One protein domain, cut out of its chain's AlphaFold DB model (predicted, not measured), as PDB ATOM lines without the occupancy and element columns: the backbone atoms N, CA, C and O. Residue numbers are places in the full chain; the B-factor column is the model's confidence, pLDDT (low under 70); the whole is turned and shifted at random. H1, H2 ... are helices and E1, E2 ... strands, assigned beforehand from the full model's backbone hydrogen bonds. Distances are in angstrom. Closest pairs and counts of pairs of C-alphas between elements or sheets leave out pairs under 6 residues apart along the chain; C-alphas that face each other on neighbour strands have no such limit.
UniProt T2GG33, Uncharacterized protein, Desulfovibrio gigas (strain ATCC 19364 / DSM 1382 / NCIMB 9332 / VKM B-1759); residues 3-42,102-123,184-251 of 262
ATOM      1  N   LEU A   3      14.489 -60.907 106.073       92.44
ATOM      2  CA  LEU A   3      15.694 -61.426 105.426       92.44
ATOM      3  C   LEU A   3      15.790 -60.948 103.978       92.44
ATOM      4  O   LEU A   3      14.826 -61.077 103.229       92.44
ATOM      5  N   VAL A   4      16.941 -60.410 103.589       92.44
ATOM      6  CA  VAL A   4      17.217 -60.027 102.199       92.44
ATOM      7  C   VAL A   4      17.416 -61.270 101.338       92.44
ATOM      8  O   VAL A   4      18.073 -62.223 101.750       92.44
ATOM      9  N   PHE A   5      16.836 -61.245 100.141       91.62
ATOM     10  CA  PHE A   5      16.974 -62.269  99.117       91.62
ATOM     11  C   PHE A   5      17.086 -61.614  97.723       91.62
ATOM     12  O   PHE A   5      16.372 -60.641  97.449       91.62
ATOM     13  N   PRO A   6      17.948 -62.124  96.823       90.56
ATOM     14  CA  PRO A   6      18.819 -63.298  96.975       90.56
ATOM     15  C   PRO A   6      20.165 -63.006  97.647       90.56
ATOM     16  O   PRO A   6      20.866 -63.945  98.010       90.56
ATOM     17  N   CYS A   7      20.509 -61.730  97.843       90.19
ATOM     18  CA  CYS A   7      21.819 -61.328  98.342       90.19
ATOM     19  C   CYS A   7      22.077 -61.800  99.781       90.19
ATOM     20  O   CYS A   7      21.302 -61.486 100.690       90.19
ATOM     21  N   LEU A   8      23.215 -62.454 100.009       91.06
ATOM     22  CA  LEU A   8      23.696 -62.849 101.335       91.06
ATOM     23  C   LEU A   8      24.611 -61.785 101.965       91.06
ATOM     24  O   LEU A   8      24.712 -61.696 103.187       91.06
ATOM     25  N   HIS A   9      25.233 -60.929 101.152       89.50
ATOM     26  CA  HIS A   9      26.049 -59.807 101.606       89.50
ATOM     27  C   HIS A   9      25.339 -58.456 101.456       89.50
ATOM     28  O   HIS A   9      24.824 -58.142 100.380       89.50
ATOM     29  N   PRO A  10      25.438 -57.563 102.464       88.81
ATOM     30  CA  PRO A  10      24.938 -56.193 102.356       88.81
ATOM     31  C   PRO A  10      25.512 -55.424 101.168       88.81
ATOM     32  O   PRO A  10      24.788 -54.703 100.496       88.81
ATOM     33  N   ALA A  11      26.799 -55.618 100.868       87.75
ATOM     34  CA  ALA A  11      27.493 -54.924  99.785       87.75
ATOM     35  C   ALA A  11      27.051 -55.354  98.370       87.75
ATOM     36  O   ALA A  11      27.429 -54.697  97.396       87.75
ATOM     37  N   MET A  12      26.290 -56.449  98.254       85.44
ATOM     38  CA  MET A  12      25.672 -56.902  97.001       85.44
ATOM     39  C   MET A  12      24.288 -56.283  96.787       85.44
ATOM     40  O   MET A  12      23.812 -56.198  95.659       85.44
ATOM     41  N   CYS A  13      23.646 -55.816  97.859       83.44
ATOM     42  CA  CYS A  13      22.332 -55.203  97.796       83.44
ATOM     43  C   CYS A  13      22.467 -53.690  97.571       83.44
ATOM     44  O   CYS A  13      22.985 -52.975  98.425       83.44
ATOM     45  N   ALA A  14      21.974 -53.185  96.437       75.44
ATOM     46  CA  ALA A  14      22.019 -51.749  96.139       75.44
ATOM     47  C   ALA A  14      21.150 -50.914  97.099       75.44
ATOM     48  O   ALA A  14      21.519 -49.803  97.469       75.44
ATOM     49  N   VAL A  15      19.993 -51.452  97.506       74.25
ATOM     50  CA  VAL A  15      19.048 -50.794  98.418       74.25
ATOM     51  C   VAL A  15      18.563 -51.812  99.444       74.25
ATOM     52  O   VAL A  15      17.646 -52.593  99.185       74.25
ATOM     53  N   ALA A  16      19.188 -51.803 100.621       72.81
ATOM     54  CA  ALA A  16      18.760 -52.631 101.739       72.81
ATOM     55  C   ALA A  16      17.523 -52.004 102.414       72.81
ATOM     56  O   ALA A  16      17.575 -50.838 102.816       72.81
ATOM     57  N   PRO A  17      16.410 -52.741 102.579       77.19
ATOM     58  CA  PRO A  17      15.251 -52.235 103.306       77.19
ATOM     59  C   PRO A  17      15.584 -51.934 104.772       77.19
ATOM     60  O   PRO A  17      16.431 -52.585 105.386       77.19
ATOM     61  N   GLN A  18      14.865 -50.990 105.381       76.44
ATOM     62  CA  GLN A  18      15.054 -50.678 106.797       76.44
ATOM     63  C   GLN A  18      14.742 -51.901 107.679       76.44
ATOM     64  O   GLN A  18      13.729 -52.582 107.493       76.44
ATOM     65  N   GLY A  19      15.630 -52.189 108.636       81.19
ATOM     66  CA  GLY A  19      15.516 -53.357 109.515       81.19
ATOM     67  C   GLY A  19      15.749 -54.701 108.815       81.19
ATOM     68  O   GLY A  19      15.433 -55.743 109.395       81.19
ATOM     69  N   ALA A  20      16.268 -54.689 107.583       86.56
ATOM     70  CA  ALA A  20      16.620 -55.906 106.878       86.56
ATOM     71  C   ALA A  20      17.861 -56.566 107.486       86.56
ATOM     72  O   ALA A  20      18.788 -55.904 107.962       86.56
ATOM     73  N   VAL A  21      17.858 -57.892 107.464       92.25
ATOM     74  CA  VAL A  21      18.962 -58.736 107.900       92.25
ATOM     75  C   VAL A  21      19.410 -59.637 106.759       92.25
ATOM     76  O   VAL A  21      18.631 -59.981 105.875       92.25
ATOM     77  N   PHE A  22      20.666 -60.043 106.801       92.38
ATOM     78  CA  PHE A  22      21.288 -60.903 105.808       92.38
ATOM     79  C   PHE A  22      21.584 -62.272 106.410       92.38
ATOM     80  O   PHE A  22      21.945 -62.375 107.586       92.38
ATOM     81  N   LEU A  23      21.401 -63.323 105.616       92.38
ATOM     82  CA  LEU A  23      21.576 -64.700 106.061       92.38
ATOM     83  C   LEU A  23      23.065 -65.072 106.090       92.38
ATOM     84  O   LEU A  23      23.719 -65.062 105.054       92.38
ATOM     85  N   ASP A  24      23.579 -65.455 107.258       93.38
ATOM     86  CA  ASP A  24      24.901 -66.066 107.410       93.38
ATOM     87  C   ASP A  24      24.764 -67.602 107.414       93.38
ATOM     88  O   ASP A  24      24.203 -68.158 108.366       93.38
ATOM     89  N   PRO A  25      25.297 -68.315 106.403       92.94
ATOM     90  CA  PRO A  25      25.283 -69.777 106.356       92.94
ATOM     91  C   PRO A  25      26.297 -70.435 107.310       92.94
ATOM     92  O   PRO A  25      26.452 -71.657 107.291       92.94
ATOM     93  N   GLY A  26      26.997 -69.657 108.141       92.00
ATOM     94  CA  GLY A  26      27.955 -70.130 109.142       92.00
ATOM     95  C   GLY A  26      29.408 -69.744 108.849       92.00
ATOM     96  O   GLY A  26      30.324 -70.384 109.370       92.00
ATOM     97  N   LEU A  27      29.649 -68.717 108.032       90.81
ATOM     98  CA  LEU A  27      30.991 -68.288 107.630       90.81
ATOM     99  C   LEU A  27      31.458 -67.023 108.354       90.81
ATOM    100  O   LEU A  27      32.670 -66.878 108.570       90.81
ATOM    101  N   ALA A  28      30.550 -66.152 108.807       87.31
ATOM    102  CA  ALA A  28      30.952 -64.899 109.439       87.31
ATOM    103  C   ALA A  28      31.708 -65.134 110.773       87.31
ATOM    104  O   ALA A  28      31.399 -66.054 111.550       87.31
ATOM    105  N   PRO A  29      32.746 -64.334 111.084       82.19
ATOM    106  CA  PRO A  29      33.447 -64.422 112.363       82.19
ATOM    107  C   PRO A  29      32.554 -63.945 113.525       82.19
ATOM    108  O   PRO A  29      31.676 -63.110 113.321       82.19
ATOM    109  N   PRO A  30      32.717 -64.482 114.748       81.75
ATOM    110  CA  PRO A  30      32.043 -63.959 115.935       81.75
ATOM    111  C   PRO A  30      32.765 -62.708 116.484       81.75
ATOM    112  O   PRO A  30      33.997 -62.668 116.440       81.75
ATOM    113  N   PRO A  31      32.042 -61.724 117.055       81.50
ATOM    114  CA  PRO A  31      30.580 -61.623 117.117       81.50
ATOM    115  C   PRO A  31      29.962 -61.354 115.736       81.50
ATOM    116  O   PRO A  31      30.596 -60.747 114.876       81.50
ATOM    117  N   LEU A  32      28.721 -61.819 115.525       79.75
ATOM    118  CA  LEU A  32      27.982 -61.536 114.289       79.75
ATOM    119  C   LEU A  32      27.883 -60.024 114.081       79.75
ATOM    120  O   LEU A  32      27.609 -59.272 115.018       79.75
ATOM    121  N   ARG A  33      28.105 -59.588 112.840       81.88
ATOM    122  CA  ARG A  33      27.945 -58.182 112.463       81.88
ATOM    123  C   ARG A  33      26.481 -57.769 112.626       81.88
ATOM    124  O   ARG A  33      25.573 -58.573 112.408       81.88
ATOM    125  N   ALA A  34      26.254 -56.507 112.986       79.81
ATOM    126  CA  ALA A  34      24.910 -55.942 113.020       79.81
ATOM    127  C   ALA A  34      24.241 -56.104 111.644       79.81
ATOM    128  O   ALA A  34      24.871 -55.850 110.618       79.81
ATOM    129  N   GLY A  35      22.985 -56.557 111.628       85.62
ATOM    130  CA  GLY A  35      22.262 -56.841 110.386       85.62
ATOM    131  C   GLY A  35      22.530 -58.224 109.783       85.62
ATOM    132  O   GLY A  35      22.082 -58.469 108.671       85.62
ATOM    133  N   MET A  36      23.215 -59.141 110.477       89.75
ATOM    134  CA  MET A  36      23.342 -60.543 110.048       89.75
ATOM    135  C   MET A  36      22.601 -61.500 110.980       89.75
ATOM    136  O   MET A  36      22.569 -61.309 112.196       89.75
ATOM    137  N   CYS A  37      22.019 -62.544 110.400       89.56
ATOM    138  CA  CYS A  37      21.307 -63.604 111.096       89.56
ATOM    139  C   CYS A  37      21.892 -64.956 110.691       89.56
ATOM    140  O   CYS A  37      21.905 -65.301 109.514       89.56
ATOM    141  N   MET A  38      22.344 -65.728 111.678       90.56
ATOM    142  CA  MET A  38      22.729 -67.124 111.495       90.56
ATOM    143  C   MET A  38      21.561 -67.993 111.980       90.56
ATOM    144  O   MET A  38      21.242 -67.915 113.170       90.56
ATOM    145  N   PRO A  39      20.899 -68.777 111.110       88.12
ATOM    146  CA  PRO A  39      19.802 -69.642 111.531       88.12
ATOM    147  C   PRO A  39      20.245 -70.652 112.589       88.12
ATOM    148  O   PRO A  39      21.337 -71.216 112.514       88.12
ATOM    149  N   GLU A  40      19.375 -70.925 113.557       82.12
ATOM    150  CA  GLU A  40      19.619 -71.949 114.584       82.12
ATOM    151  C   GLU A  40      19.513 -73.375 114.020       82.12
ATOM    152  O   GLU A  40      20.027 -74.321 114.606       82.12
ATOM    153  N   THR A  41      18.871 -73.528 112.860       83.62
ATOM    154  CA  THR A  41      18.597 -74.800 112.177       83.62
ATOM    155  C   THR A  41      19.730 -75.274 111.264       83.62
ATOM    156  O   THR A  41      19.542 -76.233 110.514       83.62
ATOM    157  N   LEU A  42      20.889 -74.605 111.279       89.50
ATOM    158  CA  LEU A  42      22.028 -74.983 110.444       89.50
ATOM    159  C   LEU A  42      22.633 -76.326 110.908       89.50
ATOM    160  O   LEU A  42      23.049 -76.424 112.065       89.50
ATOM    161  N   GLY A 102      13.097 -88.252 108.881       70.25
ATOM    162  CA  GLY A 102      13.946 -87.291 109.592       70.25
ATOM    163  C   GLY A 102      15.375 -87.213 109.046       70.25
ATOM    164  O   GLY A 102      15.904 -86.115 108.909       70.25
ATOM    165  N   ALA A 103      15.968 -88.351 108.667       74.00
ATOM    166  CA  ALA A 103      17.310 -88.394 108.076       74.00
ATOM    167  C   ALA A 103      17.328 -87.715 106.696       74.00
ATOM    168  O   ALA A 103      18.173 -86.867 106.433       74.00
ATOM    169  N   LYS A 104      16.302 -87.978 105.873       79.06
ATOM    170  CA  LYS A 104      16.113 -87.320 104.569       79.06
ATOM    171  C   LYS A 104      15.964 -85.800 104.687       79.06
ATOM    172  O   LYS A 104      16.415 -85.066 103.814       79.06
ATOM    173  N   LEU A 105      15.306 -85.297 105.735       83.69
ATOM    174  CA  LEU A 105      15.182 -83.850 105.948       83.69
ATOM    175  C   LEU A 105      16.521 -83.218 106.343       83.69
ATOM    176  O   LEU A 105      16.837 -82.123 105.879       83.69
ATOM    177  N   GLU A 106      17.300 -83.898 107.180       85.38
ATOM    178  CA  GLU A 106      18.613 -83.420 107.611       85.38
ATOM    179  C   GLU A 106      19.618 -83.400 106.453       85.38
ATOM    180  O   GLU A 106      20.310 -82.403 106.257       85.38
ATOM    181  N   GLU A 107      19.604 -84.428 105.604       84.94
ATOM    182  CA  GLU A 107      20.371 -84.473 104.356       84.94
ATOM    183  C   GLU A 107      20.040 -83.276 103.449       84.94
ATOM    184  O   GLU A 107      20.932 -82.569 102.971       84.94
ATOM    185  N   LYS A 108      18.746 -82.959 103.284       86.38
ATOM    186  CA  LYS A 108      18.310 -81.783 102.517       86.38
ATOM    187  C   LYS A 108      18.763 -80.468 103.145       86.38
ATOM    188  O   LYS A 108      19.161 -79.562 102.414       86.38
ATOM    189  N   ARG A 109      18.738 -80.339 104.477       90.44
ATOM    190  CA  ARG A 109      19.273 -79.149 105.169       90.44
ATOM    191  C   ARG A 109      20.770 -79.005 104.947       90.44
ATOM    192  O   ARG A 109      21.256 -77.890 104.769       90.44
ATOM    193  N   LEU A 110      21.489 -80.119 104.940       89.81
ATOM    194  CA  LEU A 110      22.928 -80.148 104.742       89.81
ATOM    195  C   LEU A 110      23.275 -79.748 103.300       89.81
ATOM    196  O   LEU A 110      24.116 -78.869 103.095       89.81
ATOM    197  N   ALA A 111      22.552 -80.279 102.312       85.88
ATOM    198  CA  ALA A 111      22.643 -79.845 100.918       85.88
ATOM    199  C   ALA A 111      22.293 -78.354 100.742       85.88
ATOM    200  O   ALA A 111      23.012 -77.626 100.053       85.88
ATOM    201  N   ALA A 112      21.240 -77.869 101.408       90.31
ATOM    202  CA  ALA A 112      20.853 -76.461 101.389       90.31
ATOM    203  C   ALA A 112      21.938 -75.554 101.983       90.31
ATOM    204  O   ALA A 112      22.302 -74.552 101.368       90.31
ATOM    205  N   GLN A 113      22.512 -75.916 103.135       94.25
ATOM    206  CA  GLN A 113      23.600 -75.143 103.726       94.25
ATOM    207  C   GLN A 113      24.823 -75.129 102.803       94.25
ATOM    208  O   GLN A 113      25.382 -74.062 102.582       94.25
ATOM    209  N   ARG A 114      25.212 -76.264 102.200       90.50
ATOM    210  CA  ARG A 114      26.307 -76.325 101.208       90.50
ATOM    211  C   ARG A 114      26.081 -75.361 100.041       90.50
ATOM    212  O   ARG A 114      26.995 -74.618  99.688       90.50
ATOM    213  N   LEU A 115      24.867 -75.326  99.486       88.81
ATOM    214  CA  LEU A 115      24.516 -74.394  98.412       88.81
ATOM    215  C   LEU A 115      24.676 -72.935  98.857       88.81
ATOM    216  O   LEU A 115      25.263 -72.137  98.132       88.81
ATOM    217  N   LEU A 116      24.208 -72.594 100.061       92.31
ATOM    218  CA  LEU A 116      24.353 -71.244 100.608       92.31
ATOM    219  C   LEU A 116      25.814 -70.870 100.884       92.31
ATOM    220  O   LEU A 116      26.186 -69.719 100.682       92.31
ATOM    221  N   LEU A 117      26.658 -71.818 101.307       92.62
ATOM    222  CA  LEU A 117      28.098 -71.586 101.474       92.62
ATOM    223  C   LEU A 117      28.768 -71.243 100.139       92.62
ATOM    224  O   LEU A 117      29.586 -70.326 100.080       92.62
ATOM    225  N   LEU A 118      28.405 -71.951  99.065       91.00
ATOM    226  CA  LEU A 118      28.895 -71.654  97.718       91.00
ATOM    227  C   LEU A 118      28.375 -70.305  97.212       91.00
ATOM    228  O   LEU A 118      29.155 -69.531  96.663       91.00
ATOM    229  N   ALA A 119      27.093 -70.004  97.431       90.75
ATOM    230  CA  ALA A 119      26.498 -68.719  97.073       90.75
ATOM    231  C   ALA A 119      27.200 -67.557  97.790       90.75
ATOM    232  O   ALA A 119      27.589 -66.580  97.153       90.75
ATOM    233  N   TRP A 120      27.452 -67.701  99.095       92.94
ATOM    234  CA  TRP A 120      28.196 -66.724  99.887       92.94
ATOM    235  C   TRP A 120      29.598 -66.509  99.321       92.94
ATOM    236  O   TRP A 120      30.011 -65.374  99.103       92.94
ATOM    237  N   HIS A 121      30.327 -67.591  99.042       90.88
ATOM    238  CA  HIS A 121      31.670 -67.496  98.479       90.88
ATOM    239  C   HIS A 121      31.684 -66.837  97.093       90.88
ATOM    240  O   HIS A 121      32.573 -66.045  96.790       90.88
ATOM    241  N   LEU A 122      30.696 -67.142  96.248       88.00
ATOM    242  CA  LEU A 122      30.560 -66.518  94.936       88.00
ATOM    243  C   LEU A 122      30.326 -65.009  95.067       88.00
ATOM    244  O   LEU A 122      30.943 -64.233  94.340       88.00
ATOM    245  N   GLU A 123      29.485 -64.585  96.011       90.00
ATOM    246  CA  GLU A 123      29.303 -63.167  96.317       90.00
ATOM    247  C   GLU A 123      30.599 -62.511  96.810       90.00
ATOM    248  O   GLU A 123      30.944 -61.443  96.313       90.00
ATOM    249  N   ALA A 184      29.611 -64.890  84.643       40.78
ATOM    250  CA  ALA A 184      30.127 -65.806  85.655       40.78
ATOM    251  C   ALA A 184      28.966 -66.455  86.434       40.78
ATOM    252  O   ALA A 184      28.723 -66.134  87.598       40.78
ATOM    253  N   GLY A 185      28.265 -67.364  85.747       50.25
ATOM    254  CA  GLY A 185      27.344 -68.359  86.298       50.25
ATOM    255  C   GLY A 185      26.479 -67.851  87.444       50.25
ATOM    256  O   GLY A 185      26.752 -68.177  88.599       50.25
ATOM    257  N   ASP A 186      25.438 -67.079  87.138       61.78
ATOM    258  CA  ASP A 186      24.403 -66.799  88.129       61.78
ATOM    259  C   ASP A 186      23.827 -68.115  88.658       61.78
ATOM    260  O   ASP A 186      23.393 -68.990  87.900       61.78
ATOM    261  N   LEU A 187      23.865 -68.278  89.984       69.62
ATOM    262  CA  LEU A 187      23.147 -69.364  90.633       69.62
ATOM    263  C   LEU A 187      21.664 -69.205  90.302       69.62
ATOM    264  O   LEU A 187      21.108 -68.116  90.429       69.62
ATOM    265  N   ASP A 188      21.013 -70.308  89.936       83.50
ATOM    266  CA  ASP A 188      19.562 -70.332  89.778       83.50
ATOM    267  C   ASP A 188      18.909 -69.889  91.094       83.50
ATOM    268  O   ASP A 188      18.945 -70.607  92.104       83.50
ATOM    269  N   TRP A 189      18.319 -68.693  91.084       87.88
ATOM    270  CA  TRP A 189      17.732 -68.088  92.271       87.88
ATOM    271  C   TRP A 189      16.622 -68.964  92.854       87.88
ATOM    272  O   TRP A 189      16.395 -68.907  94.057       87.88
ATOM    273  N   ARG A 190      15.966 -69.833  92.068       89.31
ATOM    274  CA  ARG A 190      14.964 -70.767  92.602       89.31
ATOM    275  C   ARG A 190      15.604 -71.849  93.462       89.31
ATOM    276  O   ARG A 190      15.087 -72.157  94.532       89.31
ATOM    277  N   ARG A 191      16.764 -72.378  93.061       87.31
ATOM    278  CA  ARG A 191      17.531 -73.318  93.900       87.31
ATOM    279  C   ARG A 191      17.987 -72.646  95.190       87.31
ATOM    280  O   ARG A 191      17.898 -73.241  96.263       87.31
ATOM    281  N   LEU A 192      18.436 -71.396  95.089       90.69
ATOM    282  CA  LEU A 192      18.811 -70.609  96.258       90.69
ATOM    283  C   LEU A 192      17.601 -70.346  97.167       90.69
ATOM    284  O   LEU A 192      17.699 -70.523  98.378       90.69
ATOM    285  N   ALA A 193      16.451 -69.991  96.593       91.88
ATOM    286  CA  ALA A 193      15.206 -69.774  97.320       91.88
ATOM    287  C   ALA A 193      14.771 -71.036  98.066       91.88
ATOM    288  O   ALA A 193      14.396 -70.942  99.229       91.88
ATOM    289  N   GLU A 194      14.866 -72.218  97.453       91.38
ATOM    290  CA  GLU A 194      14.533 -73.481  98.120       91.38
ATOM    291  C   GLU A 194      15.418 -73.719  99.350       91.38
ATOM    292  O   GLU A 194      14.902 -74.037 100.425       91.38
ATOM    293  N   ALA A 195      16.729 -73.494  99.220       91.81
ATOM    294  CA  ALA A 195      17.672 -73.617 100.328       91.81
ATOM    295  C   ALA A 195      17.394 -72.600 101.448       91.81
ATOM    296  O   ALA A 195      17.382 -72.967 102.626       91.81
ATOM    297  N   VAL A 196      17.117 -71.341 101.089       93.31
ATOM    298  CA  VAL A 196      16.739 -70.294 102.047       93.31
ATOM    299  C   VAL A 196      15.447 -70.673 102.760       93.31
ATOM    300  O   VAL A 196      15.425 -70.646 103.982       93.31
ATOM    301  N   LEU A 197      14.398 -71.070 102.035       93.00
ATOM    302  CA  LEU A 197      13.090 -71.433 102.590       93.00
ATOM    303  C   LEU A 197      13.173 -72.619 103.558       93.00
ATOM    304  O   LEU A 197      12.480 -72.616 104.575       93.00
ATOM    305  N   LEU A 198      14.024 -73.607 103.266       92.31
ATOM    306  CA  LEU A 198      14.243 -74.767 104.133       92.31
ATOM    307  C   LEU A 198      14.932 -74.395 105.457       92.31
ATOM    308  O   LEU A 198      14.623 -74.971 106.500       92.31
ATOM    309  N   LEU A 199      15.858 -73.436 105.419       92.06
ATOM    310  CA  LEU A 199      16.627 -72.977 106.582       92.06
ATOM    311  C   LEU A 199      16.049 -71.699 107.212       92.06
ATOM    312  O   LEU A 199      16.624 -71.147 108.150       92.06
ATOM    313  N   LEU A 200      14.901 -71.235 106.712       89.75
ATOM    314  CA  LEU A 200      14.301 -69.964 107.090       89.75
ATOM    315  C   LEU A 200      13.749 -70.029 108.525       89.75
ATOM    316  O   LEU A 200      12.831 -70.825 108.773       89.75
ATOM    317  N   PRO A 201      14.209 -69.155 109.446       85.44
ATOM    318  CA  PRO A 201      13.660 -69.074 110.797       85.44
ATOM    319  C   PRO A 201      12.139 -68.880 110.794       85.44
ATOM    320  O   PRO A 201      11.570 -68.271 109.882       85.44
ATOM    321  N   GLU A 202      11.460 -69.399 111.815       84.38
ATOM    322  CA  GLU A 202      10.010 -69.239 111.934       84.38
ATOM    323  C   GLU A 202       9.620 -67.760 112.063       84.38
ATOM    324  O   GLU A 202      10.246 -66.988 112.788       84.38
ATOM    325  N   GLY A 203       8.589 -67.348 111.319       84.62
ATOM    326  CA  GLY A 203       8.122 -65.958 111.307       84.62
ATOM    327  C   GLY A 203       9.061 -64.965 110.607       84.62
ATOM    328  O   GLY A 203       8.880 -63.752 110.752       84.62
ATOM    329  N   ALA A 204      10.069 -65.436 109.867       89.31
ATOM    330  CA  ALA A 204      10.861 -64.564 109.011       89.31
ATOM    331  C   ALA A 204      10.111 -64.209 107.714       89.31
ATOM    332  O   ALA A 204       9.452 -65.045 107.097       89.31
ATOM    333  N   GLU A 205      10.241 -62.951 107.310       93.00
ATOM    334  CA  GLU A 205       9.732 -62.391 106.058       93.00
ATOM    335  C   GLU A 205      10.889 -62.277 105.057       93.00
ATOM    336  O   GLU A 205      12.032 -62.068 105.468       93.00
ATOM    337  N   LEU A 206      10.607 -62.355 103.757       93.06
ATOM    338  CA  LEU A 206      11.594 -62.163 102.694       93.06
ATOM    339  C   LEU A 206      11.461 -60.767 102.081       93.06
ATOM    340  O   LEU A 206      10.385 -60.367 101.643       93.06
ATOM    341  N   ALA A 207      12.564 -60.030 102.022       92.44
ATOM    342  CA  ALA A 207      12.720 -58.847 101.192       92.44
ATOM    343  C   ALA A 207      13.381 -59.246  99.874       92.44
ATOM    344  O   ALA A 207      14.564 -59.575  99.856       92.44
ATOM    345  N   ILE A 208      12.623 -59.199  98.786       91.56
ATOM    346  CA  ILE A 208      13.126 -59.493  97.447       91.56
ATOM    347  C   ILE A 208      13.714 -58.201  96.889       91.56
ATOM    348  O   ILE A 208      12.973 -57.250  96.678       91.56
ATOM    349  N   CYS A 209      15.025 -58.147  96.671       85.94
ATOM    350  CA  CYS A 209      15.711 -56.920  96.243       85.94
ATOM    351  C   CYS A 209      15.980 -56.852  94.733       85.94
ATOM    352  O   CYS A 209      16.345 -55.791  94.230       85.94
ATOM    353  N   GLU A 210      15.790 -57.950  94.000       87.38
ATOM    354  CA  GLU A 210      16.113 -58.018  92.575       87.38
ATOM    355  C   GLU A 210      14.879 -57.848  91.673       87.38
ATOM    356  O   GLU A 210      13.933 -58.638  91.776       87.38
ATOM    357  N   PRO A 211      14.882 -56.870  90.740       87.69
ATOM    358  CA  PRO A 211      13.732 -56.572  89.881       87.69
ATOM    359  C   PRO A 211      13.221 -57.760  89.068       87.69
ATOM    360  O   PRO A 211      12.012 -57.914  88.905       87.69
ATOM    361  N   HIS A 212      14.123 -58.612  88.573       88.69
ATOM    362  CA  HIS A 212      13.732 -59.754  87.751       88.69
ATOM    363  C   HIS A 212      12.977 -60.819  88.566       88.69
ATOM    364  O   HIS A 212      12.016 -61.394  88.064       88.69
ATOM    365  N   ILE A 213      13.344 -61.023  89.838       91.12
ATOM    366  CA  ILE A 213      12.655 -61.946  90.753       91.12
ATOM    367  C   ILE A 213      11.291 -61.375  91.151       91.12
ATOM    368  O   ILE A 213      10.295 -62.090  91.171       91.12
ATOM    369  N   ILE A 214      11.214 -60.069  91.421       90.69
ATOM    370  CA  ILE A 214       9.948 -59.378  91.726       90.69
ATOM    371  C   ILE A 214       8.961 -59.523  90.565       90.69
ATOM    372  O   ILE A 214       7.789 -59.825  90.791       90.69
ATOM    373  N   ALA A 215       9.440 -59.319  89.334       90.38
ATOM    374  CA  ALA A 215       8.639 -59.447  88.125       90.38
ATOM    375  C   ALA A 215       8.171 -60.891  87.899       90.38
ATOM    376  O   ALA A 215       6.993 -61.102  87.620       90.38
ATOM    377  N   ASP A 216       9.061 -61.874  88.069       91.12
ATOM    378  CA  ASP A 216       8.733 -63.298  87.931       91.12
ATOM    379  C   ASP A 216       7.691 -63.759  88.966       91.12
ATOM    380  O   ASP A 216       6.734 -64.453  88.624       91.12
ATOM    381  N   LEU A 217       7.803 -63.284  90.211       91.69
ATOM    382  CA  LEU A 217       6.833 -63.555  91.274       91.69
ATOM    383  C   LEU A 217       5.542 -62.723  91.164       91.69
ATOM    384  O   LEU A 217       4.596 -62.962  91.918       91.69
ATOM    385  N   GLY A 218       5.487 -61.733  90.266       92.12
ATOM    386  CA  GLY A 218       4.340 -60.837  90.109       92.12
ATOM    387  C   GLY A 218       4.049 -59.979  91.348       92.12
ATOM    388  O   GLY A 218       2.888 -59.676  91.634       92.12
ATOM    389  N   LEU A 219       5.077 -59.610  92.119       90.25
ATOM    390  CA  LEU A 219       4.920 -58.859  93.366       90.25
ATOM    391  C   LEU A 219       4.684 -57.364  93.095       90.25
ATOM    392  O   LEU A 219       5.599 -56.638  92.717       90.25
ATOM    393  N   THR A 220       3.471 -56.876  93.364       88.69
ATOM    394  CA  THR A 220       3.133 -55.434  93.331       88.69
ATOM    395  C   THR A 220       3.150 -54.774  94.714       88.69
ATOM    396  O   THR A 220       2.928 -53.574  94.840       88.69
ATOM    397  N   GLY A 221       3.366 -55.560  95.767       88.88
ATOM    398  CA  GLY A 221       3.363 -55.141  97.164       88.88
ATOM    399  C   GLY A 221       3.624 -56.334  98.086       88.88
ATOM    400  O   GLY A 221       3.923 -57.424  97.595       88.88
ATOM    401  N   PRO A 222       3.525 -56.154  99.415       91.31
ATOM    402  CA  PRO A 222       3.664 -57.250 100.364       91.31
ATOM    403  C   PRO A 222       2.610 -58.336 100.123       91.31
ATOM    404  O   PRO A 222       1.415 -58.040 100.151       91.31
ATOM    405  N   ALA A 223       3.041 -59.581  99.934       93.75
ATOM    406  CA  ALA A 223       2.153 -60.710  99.677       93.75
ATOM    407  C   ALA A 223       2.614 -61.961 100.427       93.75
ATOM    408  O   ALA A 223       3.810 -62.226 100.529       93.75
ATOM    409  N   ASP A 224       1.659 -62.748 100.921       94.56
ATOM    410  CA  ASP A 224       1.932 -64.062 101.497       94.56
ATOM    411  C   ASP A 224       1.919 -65.106 100.379       94.56
ATOM    412  O   ASP A 224       0.881 -65.377  99.769       94.56
ATOM    413  N   LEU A 225       3.087 -65.678 100.091       93.56
ATOM    414  CA  LEU A 225       3.255 -66.695  99.058       93.56
ATOM    415  C   LEU A 225       3.735 -67.998  99.699       93.56
ATOM    416  O   LEU A 225       4.691 -67.973 100.473       93.56
ATOM    417  N   PRO A 226       3.118 -69.152  99.398       94.00
ATOM    418  CA  PRO A 226       3.697 -70.423  99.802       94.00
ATOM    419  C   PRO A 226       5.012 -70.653  99.050       94.00
ATOM    420  O   PRO A 226       5.156 -70.255  97.889       94.00
ATOM    421  N   GLY A 227       5.959 -71.331  99.696       92.38
ATOM    422  CA  GLY A 227       7.267 -71.651  99.127       92.38
ATOM    423  C   GLY A 227       7.192 -72.305  97.746       92.38
ATOM    424  O   GLY A 227       7.948 -71.934  96.856       92.38
ATOM    425  N   TRP A 228       6.230 -73.198  97.502       93.06
ATOM    426  CA  TRP A 228       6.093 -73.847  96.193       93.06
ATOM    427  C   TRP A 228       5.748 -72.852  95.073       93.06
ATOM    428  O   TRP A 228       6.219 -73.028  93.952       93.06
ATOM    429  N   ARG A 229       5.013 -71.764  95.362       93.19
ATOM    430  CA  ARG A 229       4.792 -70.682  94.385       93.19
ATOM    431  C   ARG A 229       6.039 -69.854  94.154       93.19
ATOM    432  O   ARG A 229       6.290 -69.483  93.015       93.19
ATOM    433  N   ILE A 230       6.812 -69.591  95.207       92.44
ATOM    434  CA  ILE A 230       8.096 -68.888  95.090       92.44
ATOM    435  C   ILE A 230       9.031 -69.658  94.144       92.44
ATOM    436  O   ILE A 230       9.731 -69.060  93.337       92.44
ATOM    437  N   LEU A 231       8.978 -70.993  94.174       89.94
ATOM    438  CA  LEU A 231       9.740 -71.857  93.270       89.94
ATOM    439  C   LEU A 231       9.109 -72.044  91.877       89.94
ATOM    440  O   LEU A 231       9.650 -72.795  91.068       89.94
ATOM    441  N   GLY A 232       7.977 -71.402  91.572       89.00
ATOM    442  CA  GLY A 232       7.277 -71.561  90.291       89.00
ATOM    443  C   GLY A 232       6.620 -72.934  90.087       89.00
ATOM    444  O   GLY A 232       6.340 -73.322  88.954       89.00
ATOM    445  N   LEU A 233       6.381 -73.690  91.162       89.06
ATOM    446  CA  LEU A 233       5.685 -74.975  91.106       89.06
ATOM    447  C   LEU A 233       4.167 -74.771  91.015       89.06
ATOM    448  O   LEU A 233       3.621 -73.734  91.394       89.06
ATOM    449  N   THR A 234       3.462 -75.793  90.531       87.94
ATOM    450  CA  THR A 234       2.005 -75.747  90.329       87.94
ATOM    451  C   THR A 234       1.200 -76.061  91.591       87.94
ATOM    452  O   THR A 234       0.013 -75.735  91.644       87.94
ATOM    453  N   GLY A 235       1.820 -76.654  92.617       89.12
ATOM    454  CA  GLY A 235       1.167 -76.969  93.884       89.12
ATOM    455  C   GLY A 235       2.102 -77.574  94.937       89.12
ATOM    456  O   GLY A 235       3.302 -77.710  94.683       89.12
ATOM    457  N   PRO A 236       1.540 -77.934  96.106       90.12
ATOM    458  CA  PRO A 236       2.230 -78.631  97.189       90.12
ATOM    459  C   PRO A 236       2.939 -79.903  96.731       90.12
ATOM    460  O   PRO A 236       2.418 -80.653  95.902       90.12
ATOM    461  N   ASP A 237       4.090 -80.181  97.333       85.62
ATOM    462  CA  ASP A 237       4.853 -81.403  97.102       85.62
ATOM    463  C   ASP A 237       5.066 -82.134  98.430       85.62
ATOM    464  O   ASP A 237       5.703 -81.617  99.348       85.62
ATOM    465  N   ALA A 238       4.564 -83.369  98.520       83.81
ATOM    466  CA  ALA A 238       4.676 -84.200  99.714       83.81
ATOM    467  C   ALA A 238       6.135 -84.495 100.115       83.81
ATOM    468  O   ALA A 238       6.409 -84.748 101.285       83.81
ATOM    469  N   GLN A 239       7.079 -84.447  99.169       81.19
ATOM    470  CA  GLN A 239       8.511 -84.605  99.441       81.19
ATOM    471  C   GLN A 239       9.167 -83.315  99.956       81.19
ATOM    472  O   GLN A 239      10.321 -83.344 100.403       81.19
ATOM    473  N   ARG A 240       8.460 -82.181  99.873       85.88
ATOM    474  CA  ARG A 240       8.931 -80.846 100.253       85.88
ATOM    475  C   ARG A 240       7.898 -80.101 101.114       85.88
ATOM    476  O   ARG A 240       7.502 -78.987 100.774       85.88
ATOM    477  N   PRO A 241       7.493 -80.666 102.268       87.50
ATOM    478  CA  PRO A 241       6.418 -80.107 103.094       87.50
ATOM    479  C   PRO A 241       6.729 -78.711 103.661       87.50
ATOM    480  O   PRO A 241       5.817 -77.962 103.998       87.50
ATOM    481  N   TRP A 242       8.006 -78.314 103.747       88.31
ATOM    482  CA  TRP A 242       8.383 -76.960 104.178       88.31
ATOM    483  C   TRP A 242       7.960 -75.871 103.178       88.31
ATOM    484  O   TRP A 242       7.856 -74.707 103.561       88.31
ATOM    485  N   LEU A 243       7.684 -76.231 101.920       92.00
ATOM    486  CA  LEU A 243       7.239 -75.301 100.881       92.00
ATOM    487  C   LEU A 243       5.754 -74.936 100.978       92.00
ATOM    488  O   LEU A 243       5.322 -73.992 100.319       92.00
ATOM    489  N   ASP A 244       4.973 -75.638 101.795       91.62
ATOM    490  CA  ASP A 244       3.550 -75.332 101.983       91.62
ATOM    491  C   ASP A 244       3.335 -74.154 102.937       91.62
ATOM    492  O   ASP A 244       2.278 -73.517 102.924       91.62
ATOM    493  N   ARG A 245       4.353 -73.826 103.741       89.88
ATOM    494  CA  ARG A 245       4.317 -72.693 104.660       89.88
ATOM    495  C   ARG A 245       4.233 -71.380 103.866       89.88
ATOM    496  O   ARG A 245       5.107 -71.139 103.027       89.88
ATOM    497  N   PRO A 246       3.245 -70.505 104.138       91.25
ATOM    498  CA  PRO A 246       3.234 -69.165 103.570       91.25
ATOM    499  C   PRO A 246       4.402 -68.355 104.131       91.25
ATOM    500  O   PRO A 246       4.661 -68.356 105.336       91.25
ATOM    501  N   VAL A 247       5.102 -67.660 103.245       93.06
ATOM    502  CA  VAL A 247       6.182 -66.738 103.574       93.06
ATOM    503  C   VAL A 247       5.811 -65.368 103.035       93.06
ATOM    504  O   VAL A 247       5.488 -65.204 101.854       93.06
ATOM    505  N   ARG A 248       5.855 -64.371 103.916       93.94
ATOM    506  CA  ARG A 248       5.558 -62.996 103.540       93.94
ATOM    507  C   ARG A 248       6.718 -62.425 102.738       93.94
ATOM    508  O   ARG A 248       7.832 -62.327 103.246       93.94
ATOM    509  N   CYS A 249       6.452 -62.064 101.491       93.19
ATOM    510  CA  CYS A 249       7.417 -61.496 100.560       93.19
ATOM    511  C   CYS A 249       7.152 -59.999 100.388       93.19
ATOM    512  O   CYS A 249       6.004 -59.577 100.246       93.19
ATOM    513  N   HIS A 250       8.212 -59.199 100.379       91.00
ATOM    514  CA  HIS A 250       8.165 -57.751 100.223       91.00
ATOM    515  C   HIS A 250       9.051 -57.337  99.042       91.00
ATOM    516  O   HIS A 250      10.244 -57.644  99.074       91.00
ATOM    517  N   PRO A 251       8.525 -56.622  98.031       87.31
ATOM    518  CA  PRO A 251       9.381 -55.881  97.108       87.31
ATOM    519  C   PRO A 251      10.103 -54.743  97.865       87.31
ATOM    520  O   PRO A 251       9.654 -54.354  98.954       87.31
TER     521      PRO A 251
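This is residues 3 to 42, 102 to 123 and 184 to 251 of the 262 residues of an uncharacterized protein of Desulfovibrio gigas (strain ATCC 19364 / DSM 1382 / NCIMB 9332 / VKM B-1759) (UniProt T2GG33). A small twisted sheet of four short strands, E1, E3, E5 and E4, makes a wall on one side, and the helix H2 lies between it and the long helix H1, which crosses H2 steeply. The short helices H4 and H5 sit together where E4 ends and E5 begins, H3 lies near the end of E3, and E2 lies close to E1, followed by a wide loop, residues 24 to 42. The printed part has 130 residues, with five named helices and five named strands in the order E1 E2 H1 H2 E3 H3 E4 H4 H5 E5. The sheet runs E1 E3 E5 E4 and is mixed; the class is mixed, helices and strands. The whole is compact and rounded, with a radius of gyration of the C-alphas of 14.1 A and spans of 39 by 39 by 32 A.

Find C-alpha 3 at (15.694, -61.426, 105.426), where E1, residues 3 to 5, begins. Its sheet also holds E3, residues 205 to 208, E5, residues 246 to 250 and 12.9 A long, and E4, residues 223 to 226. E5 ends at C-alpha 250, at (8.165, -57.751, 100.223). E2 is residues 20 to 23. Look next at H2, residues 189 to 199, 15.2 A long, and H1, residues 102 to 123, which runs 31.5 A from C-alpha 102 at (13.946, -87.291, 109.592). H3 is residues 211 to 216, H4 residues 227 to 230 and H5 residues 241 to 244.

Start at the edge strand E1, parallel to E3, with N 3 and O 205 at 2.8 A. E3 is parallel to E5, with N 206 and O 248 at 2.8 A. E5 and the edge strand E4 are antiparallel, with N 247 and O 225 at 2.8 A. E2 pairs with no named strand, but C-alphas 3 and 21 are the closest of E1 and E2, 4.9 A apart. H2 is the hub and only grazes the sheet with residues 189 to 197. With residues 109 to 119 alone, H1 touches H2, closest at the C-alphas of Ala 112 and Ala 195, 4.4 A, at a steep tilt of 52 degrees, opposite ways. H2 touches H5, closest at C-alphas 198 and 242, 6.3 A, and H4, closest at C-alphas 197 and 227, 6.8 A. H3 touches no helix and only grazes the sheet with residues 213 to 214. In H1, H2 and H3 every O i to N i+4 pair is within hydrogen-bond range; H4 and H5 are too short for such a pair.

The C-alphas of Pro 31 and Thr 234 are the farthest apart, 41.6 A. Residues 43 to 101 are not printed, a gap of 14.7 A between C-alphas 42 and 102, nor are residues 124 to 183, a gap of 11.0 A between C-alphas 123 and 184. Of the links printed whole, E1 to E2 is long. Mean pLDDT of the printed part is 87.3; residues 184 to 187 are under 70.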